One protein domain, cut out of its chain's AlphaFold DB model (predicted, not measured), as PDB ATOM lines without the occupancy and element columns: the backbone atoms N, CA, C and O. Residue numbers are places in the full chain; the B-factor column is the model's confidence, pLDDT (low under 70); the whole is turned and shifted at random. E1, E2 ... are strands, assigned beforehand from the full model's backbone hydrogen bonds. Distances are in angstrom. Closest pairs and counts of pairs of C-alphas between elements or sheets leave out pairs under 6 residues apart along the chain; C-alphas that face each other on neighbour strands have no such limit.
ATOM      1  N   VAL A  11       4.381  36.686 -47.979       84.88
ATOM      2  CA  VAL A  11       4.131  35.698 -46.917       84.88
ATOM      3  C   VAL A  11       2.646  35.635 -46.592       84.88
ATOM      4  O   VAL A  11       1.988  36.666 -46.486       84.88
ATOM      5  N   ALA A  12       2.121  34.432 -46.382       81.31
ATOM      6  CA  ALA A  12       0.800  34.215 -45.809       81.31
ATOM      7  C   ALA A  12       0.868  33.170 -44.688       81.31
ATOM      8  O   ALA A  12       1.549  32.157 -44.831       81.31
ATOM      9  N   LEU A  13       0.145  33.392 -43.587       81.25
ATOM     10  CA  LEU A  13      -0.077  32.370 -42.561       81.25
ATOM     11  C   LEU A  13      -1.444  31.747 -42.787       81.25
ATOM     12  O   LEU A  13      -2.459  32.434 -42.698       81.25
ATOM     13  N   ASN A  14      -1.456  30.454 -43.100       80.69
ATOM     14  CA  ASN A  14      -2.675  29.694 -43.354       80.69
ATOM     15  C   ASN A  14      -3.636  30.384 -44.351       80.69
ATOM     16  O   ASN A  14      -4.840  30.464 -44.124       80.69
ATOM     17  N   GLY A  15      -3.086  30.951 -45.431       75.94
ATOM     18  CA  GLY A  15      -3.848  31.678 -46.456       75.94
ATOM     19  C   GLY A  15      -4.152  33.151 -46.141       75.94
ATOM     20  O   GLY A  15      -4.587  33.869 -47.037       75.94
ATOM     21  N   VAL A  16      -3.873  33.640 -44.925       80.69
ATOM     22  CA  VAL A  16      -3.994  35.064 -44.568       80.69
ATOM     23  C   VAL A  16      -2.688  35.781 -44.886       80.69
ATOM     24  O   VAL A  16      -1.655  35.491 -44.281       80.69
ATOM     25  N   SER A  17      -2.726  36.732 -45.819       81.19
ATOM     26  CA  SER A  17      -1.554  37.533 -46.174       81.19
ATOM     27  C   SER A  17      -0.986  38.257 -44.956       81.19
ATOM     28  O   SER A  17      -1.689  38.974 -44.245       81.19
ATOM     29  N   ALA A  18       0.310  38.073 -44.742       81.25
ATOM     30  CA  ALA A  18       1.075  38.782 -43.743       81.25
ATOM     31  C   ALA A  18       1.853  39.917 -44.388       81.25
ATOM     32  O   ALA A  18       2.487  39.759 -45.434       81.25
ATOM     33  N   THR A  19       1.836  41.065 -43.724       83.19
ATOM     34  CA  THR A  19       2.638  42.205 -44.143       83.19
ATOM     35  C   THR A  19       4.104  41.888 -43.888       83.19
ATOM     36  O   THR A  19       4.538  41.766 -42.739       83.19
ATOM     37  N   VAL A  20       4.857  41.744 -44.974       82.69
ATOM     38  CA  VAL A  20       6.306  41.561 -44.939       82.69
ATOM     39  C   VAL A  20       6.947  42.863 -44.475       82.69
ATOM     40  O   VAL A  20       6.695  43.927 -45.034       82.69
ATOM     41  N   THR A  21       7.745  42.784 -43.419       79.19
ATOM     42  CA  THR A  21       8.388  43.929 -42.771       79.19
ATOM     43  C   THR A  21       9.832  44.129 -43.229       79.19
ATOM     44  O   THR A  21      10.331  45.248 -43.152       79.19
ATOM     45  N   SER A  22      10.502  43.091 -43.745       75.25
ATOM     46  CA  SER A  22      11.797  43.204 -44.438       75.25
ATOM     47  C   SER A  22      12.122  41.956 -45.274       75.25
ATOM     48  O   SER A  22      11.736  40.846 -44.902       75.25
ATOM     49  N   THR A  23      12.855  42.132 -46.383       71.56
ATOM     50  CA  THR A  23      13.357  41.052 -47.259       71.56
ATOM     51  C   THR A  23      14.844  41.219 -47.562       71.56
ATOM     52  O   THR A  23      15.302  42.333 -47.810       71.56
ATOM     53  N   GLY A  24      15.575  40.111 -47.619       65.81
ATOM     54  CA  GLY A  24      16.895  40.017 -48.234       65.81
ATOM     55  C   GLY A  24      17.165  38.600 -48.738       65.81
ATOM     56  O   GLY A  24      16.449  37.666 -48.374       65.81
ATOM     57  N   ALA A  25      18.238  38.425 -49.515       68.00
ATOM     58  CA  ALA A  25      18.557  37.181 -50.228       68.00
ATOM     59  C   ALA A  25      18.553  35.897 -49.363       68.00
ATOM     60  O   ALA A  25      18.371  34.804 -49.904       68.00
ATOM     61  N   GLY A  26      18.746  36.035 -48.042       75.38
ATOM     62  CA  GLY A  26      18.774  34.959 -47.044       75.38
ATOM     63  C   GLY A  26      17.635  34.952 -46.002       75.38
ATOM     64  O   GLY A  26      17.573  34.027 -45.187       75.38
ATOM     65  N   GLN A  27      16.777  35.983 -45.934       79.81
ATOM     66  CA  GLN A  27      15.845  36.176 -44.809       79.81
ATOM     67  C   GLN A  27      14.619  37.044 -45.149       79.81
ATOM     68  O   GLN A  27      14.726  38.050 -45.842       79.81
ATOM     69  N   ILE A  28      13.461  36.691 -44.575       81.44
ATOM     70  CA  ILE A  28      12.209  37.459 -44.613       81.44
ATOM     71  C   ILE A  28      11.593  37.610 -43.216       81.44
ATOM     72  O   ILE A  28      11.509  36.641 -42.455       81.44
ATOM     73  N   SER A  29      11.125  38.809 -42.877       80.31
ATOM     74  CA  SER A  29      10.378  39.092 -41.641       80.31
ATOM     75  C   SER A  29       8.977  39.600 -41.965       80.31
ATOM     76  O   SER A  29       8.792  40.272 -42.972       80.31
ATOM     77  N   PHE A  30       7.983  39.268 -41.140       81.75
ATOM     78  CA  PHE A  30       6.585  39.686 -41.303       81.75
ATOM     79  C   PHE A  30       5.879  39.700 -39.942       81.75
ATOM     80  O   PHE A  30       6.281  38.980 -39.024       81.75
ATOM     81  N   ALA A  31       4.833  40.513 -39.806       80.50
ATOM     82  CA  ALA A  31       3.979  40.512 -38.617       80.50
ATOM     83  C   ALA A  31       2.874  39.455 -38.751       80.50
ATOM     84  O   ALA A  31       2.302  39.307 -39.830       80.50
ATOM     85  N   VAL A  32       2.552  38.747 -37.662       79.44
ATOM     86  CA  VAL A  32       1.421  37.804 -37.625       79.44
ATOM     87  C   VAL A  32       0.116  38.610 -37.623       79.44
ATOM     88  O   VAL A  32      -0.106  39.374 -36.680       79.44
ATOM     89  N   PRO A  33      -0.746  38.485 -38.647       78.69
ATOM     90  CA  PRO A  33      -2.028  39.185 -38.670       78.69
ATOM     91  C   PRO A  33      -2.907  38.795 -37.476       78.69
ATOM     92  O   PRO A  33      -2.944  37.632 -37.090       78.69
ATOM     93  N   ALA A  34      -3.680  39.735 -36.926       71.44
ATOM     94  CA  ALA A  34      -4.554  39.472 -35.772       71.44
ATOM     95  C   ALA A  34      -5.646  38.415 -36.044       71.44
ATOM     96  O   ALA A  34      -6.137  37.780 -35.115       71.44
ATOM     97  N   VAL A  35      -6.010  38.225 -37.317       78.12
ATOM     98  CA  VAL A  35      -6.964  37.202 -37.784       78.12
ATOM     99  C   VAL A  35      -6.278  35.927 -38.277       78.12
ATOM    100  O   VAL A  35      -6.946  35.032 -38.789       78.12
ATOM    101  N   ALA A  36      -4.949  35.843 -38.172       76.94
ATOM    102  CA  ALA A  36      -4.240  34.627 -38.527       76.94
ATOM    103  C   ALA A  36      -4.581  33.528 -37.521       76.94
ATOM    104  O   ALA A  36      -4.547  33.735 -36.308       76.94
ATOM    105  N   THR A  37      -4.880  32.346 -38.042       80.06
ATOM    106  CA  THR A  37      -5.026  31.133 -37.244       80.06
ATOM    107  C   THR A  37      -3.741  30.321 -37.313       80.06
ATOM    108  O   THR A  37      -2.922  30.494 -38.220       80.06
ATOM    109  N   THR A  38      -3.580  29.387 -36.379       82.56
ATOM    110  CA  THR A  38      -2.518  28.382 -36.447       82.56
ATOM    111  C   THR A  38      -2.554  27.642 -37.790       82.56
ATOM    112  O   THR A  38      -3.608  27.166 -38.209       82.56
ATOM    113  N   GLY A  39      -1.412  27.539 -38.472       82.56
ATOM    114  CA  GLY A  39      -1.305  26.878 -39.779       82.56
ATOM    115  C   GLY A  39       0.050  27.106 -40.457       82.56
ATOM    116  O   GLY A  39       0.915  27.770 -39.882       82.56
ATOM    117  N   PRO A  40       0.289  26.534 -41.648       80.50
ATOM    118  CA  PRO A  40       1.583  26.634 -42.311       80.50
ATOM    119  C   PRO A  40       1.857  28.072 -42.755       80.50
ATOM    120  O   PRO A  40       0.945  28.820 -43.118       80.50
ATOM    121  N   ILE A  41       3.132  28.454 -42.758       83.81
ATOM    122  CA  ILE A  41       3.573  29.727 -43.318       83.81
ATOM    123  C   ILE A  41       3.969  29.481 -44.771       83.81
ATOM    124  O   ILE A  41       4.917  28.746 -45.042       83.81
ATOM    125  N   ALA A  42       3.245  30.087 -45.706       83.19
ATOM    126  CA  ALA A  42       3.541  30.035 -47.129       83.19
ATOM    127  C   ALA A  42       4.350  31.263 -47.549       83.19
ATOM    128  O   ALA A  42       3.962  32.395 -47.260       83.19
ATOM    129  N   VAL A  43       5.459  31.035 -48.247       84.38
ATOM    130  CA  VAL A  43       6.291  32.073 -48.860       84.38
ATOM    131  C   VAL A  43       6.240  31.897 -50.369       84.38
ATOM    132  O   VAL A  43       6.524  30.812 -50.874       84.38
ATOM    133  N   THR A  44       5.877  32.951 -51.093       81.75
ATOM    134  CA  THR A  44       5.760  32.934 -52.557       81.75
ATOM    135  C   THR A  44       6.810  33.834 -53.180       81.75
ATOM    136  O   THR A  44       6.862  35.017 -52.853       81.75
ATOM    137  N   THR A  45       7.618  33.289 -54.089       80.56
ATOM    138  CA  THR A  45       8.582  34.028 -54.921       80.56
ATOM    139  C   THR A  45       8.236  33.856 -56.403       80.56
ATOM    140  O   THR A  45       7.310  33.125 -56.756       80.56
ATOM    141  N   SER A  46       8.996  34.488 -57.303       77.25
ATOM    142  CA  SER A  46       8.847  34.275 -58.752       77.25
ATOM    143  C   SER A  46       9.092  32.823 -59.190       77.25
ATOM    144  O   SER A  46       8.604  32.418 -60.241       77.25
ATOM    145  N   GLY A  47       9.815  32.032 -58.387       74.06
ATOM    146  CA  GLY A  47      10.057  30.607 -58.629       74.06
ATOM    147  C   GLY A  47       8.935  29.680 -58.147       74.06
ATOM    148  O   GLY A  47       9.013  28.476 -58.379       74.06
ATOM    149  N   GLY A  48       7.907  30.220 -57.484       77.94
ATOM    150  CA  GLY A  48       6.774  29.470 -56.942       77.94
ATOM    151  C   GLY A  48       6.565  29.677 -55.440       77.94
ATOM    152  O   GLY A  48       7.267  30.448 -54.782       77.94
ATOM    153  N   THR A  49       5.570  28.981 -54.892       81.44
ATOM    154  CA  THR A  49       5.215  29.030 -53.466       81.44
ATOM    155  C   THR A  49       5.724  27.798 -52.736       81.44
ATOM    156  O   THR A  49       5.494  26.672 -53.173       81.44
ATOM    157  N   VAL A  50       6.354  28.006 -51.580       81.00
ATOM    158  CA  VAL A  50       6.726  26.941 -50.641       81.00
ATOM    159  C   VAL A  50       6.044  27.207 -49.304       81.00
ATOM    160  O   VAL A  50       6.061  28.331 -48.806       81.00
ATOM    161  N   ALA A  51       5.443  26.177 -48.715       81.00
ATOM    162  CA  ALA A  51       4.853  26.237 -47.382       81.00
ATOM    163  C   ALA A  51       5.749  25.541 -46.349       81.00
ATOM    164  O   ALA A  51       6.445  24.576 -46.669       81.00
ATOM    165  N   SER A  52       5.736  26.026 -45.105       80.94
ATOM    166  CA  SER A  52       6.452  25.389 -44.001       80.94
ATOM    167  C   SER A  52       5.896  23.991 -43.719       80.94
ATOM    168  O   SER A  52       4.685  23.785 -43.698       80.94
ATOM    169  N   GLY A  53       6.788  23.027 -43.466       75.25
ATOM    170  CA  GLY A  53       6.400  21.646 -43.145       75.25
ATOM    171  C   GLY A  53       5.746  21.481 -41.766       75.25
ATOM    172  O   GLY A  53       5.104  20.469 -41.509       75.25
ATOM    173  N   THR A  54       5.890  22.473 -40.883       79.50
ATOM    174  CA  THR A  54       5.202  22.553 -39.590       79.50
ATOM    175  C   THR A  54       4.333  23.805 -39.526       79.50
ATOM    176  O   THR A  54       4.667  24.841 -40.112       79.50
ATOM    177  N   ASN A  55       3.213  23.714 -38.807       82.06
ATOM    178  CA  ASN A  55       2.325  24.851 -38.589       82.06
ATOM    179  C   ASN A  55       2.956  25.852 -37.615       82.06
ATOM    180  O   ASN A  55       3.541  25.471 -36.601       82.06
ATOM    181  N   PHE A  56       2.781  27.139 -37.894       83.56
ATOM    182  CA  PHE A  56       3.033  28.207 -36.940       83.56
ATOM    183  C   PHE A  56       1.860  28.303 -35.967       83.56
ATOM    184  O   PHE A  56       0.719  28.450 -36.401       83.56
ATOM    185  N   LEU A  57       2.137  28.199 -34.665       83.38
ATOM    186  CA  LEU A  57       1.116  28.254 -33.618       83.38
ATOM    187  C   LEU A  57       0.795  29.710 -33.261       83.38
ATOM    188  O   LEU A  57       1.671  30.452 -32.818       83.38
TER     189      LEU A  57
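This is residues 11 to 57 of the 1018 residues of an uncharacterized protein of Acidobacteria bacterium 37-65-4 (UniProt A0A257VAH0). Two strand hairpins, the longer E5 and E6 and the shorter E3 and E4, stand apart from each other like two jaws, with the short strands E1 and E2 between them. E1 pairs along E5 near the middle of the domain, E2 runs on into E3, and residues 31 to 38 lead from the short hairpin back to the long one. The printed part has 47 residues, with six named strands in the order E1 to E6 and no named helix, and its class is all strand. One sheet has the order E2, E1, E5, E6, with E1 and E5 as well as E5 and E6 antiparallel; the other is E3 and E4, antiparallel. The whole is compact, with a radius of gyration of the C-alphas of 10.3 A and spans of 27 by 21 by 14 A.

In the larger sheet E5, residues 39 to 45, and E6, residues 48 to 56, form a hairpin, antiparallel at 158 degrees between directions; N 43 and O 50 are within hydrogen-bond range at 2.8 A, as are N 52 and O 41 at 2.8 A. E6 bends by 76 degrees at residue 53. E1, residues 11 to 13, is the antiparallel neighbour of E5 at 166 degrees, with N 12 and O 42 within hydrogen-bond range at 2.9 A. E2, residues 16 to 18, and E1 meet only at a point, where C-alphas 17 and 12 face each other at 4.1 A. E2 and E6 are the edge strands. Beyond a break of one residue, E2 runs on at 60 degrees into E3, residues 20 to 24. E3 forms a hairpin with E4, residues 27 to 30, antiparallel at 174 degrees, with N 21 and O 29 within hydrogen-bond range at 2.8 A. E4 is apart from E5 and E6, and so is E3. The closest C-alphas of E2 and E4, those of Ala 18 and Phe 30, are 6.1 A apart.

E1 begins at C-alpha 11, (4.131, 35.698, -46.917). From first to last C-alpha, E1 measures 6.9 A and E2 6.3 A. E3 measures 11.2 A and E4 10.5 A. E5 is 19.4 A long, from C-alpha 39 at (-1.305, 26.878, -39.779). E6, the longest strand by residues, is 20.4 A long and ends at C-alpha 56, (3.033, 28.207, -36.940).

The two C-alphas farthest apart, those of Ala 34 and Gly 47, are 28.5 A apart. The printed part has no cut. E4 to E5, with 8 residues between them, is a short link; the other links are tight. The mean pLDDT of the printed part is 79.4, and residues 24 to 25 are under 70.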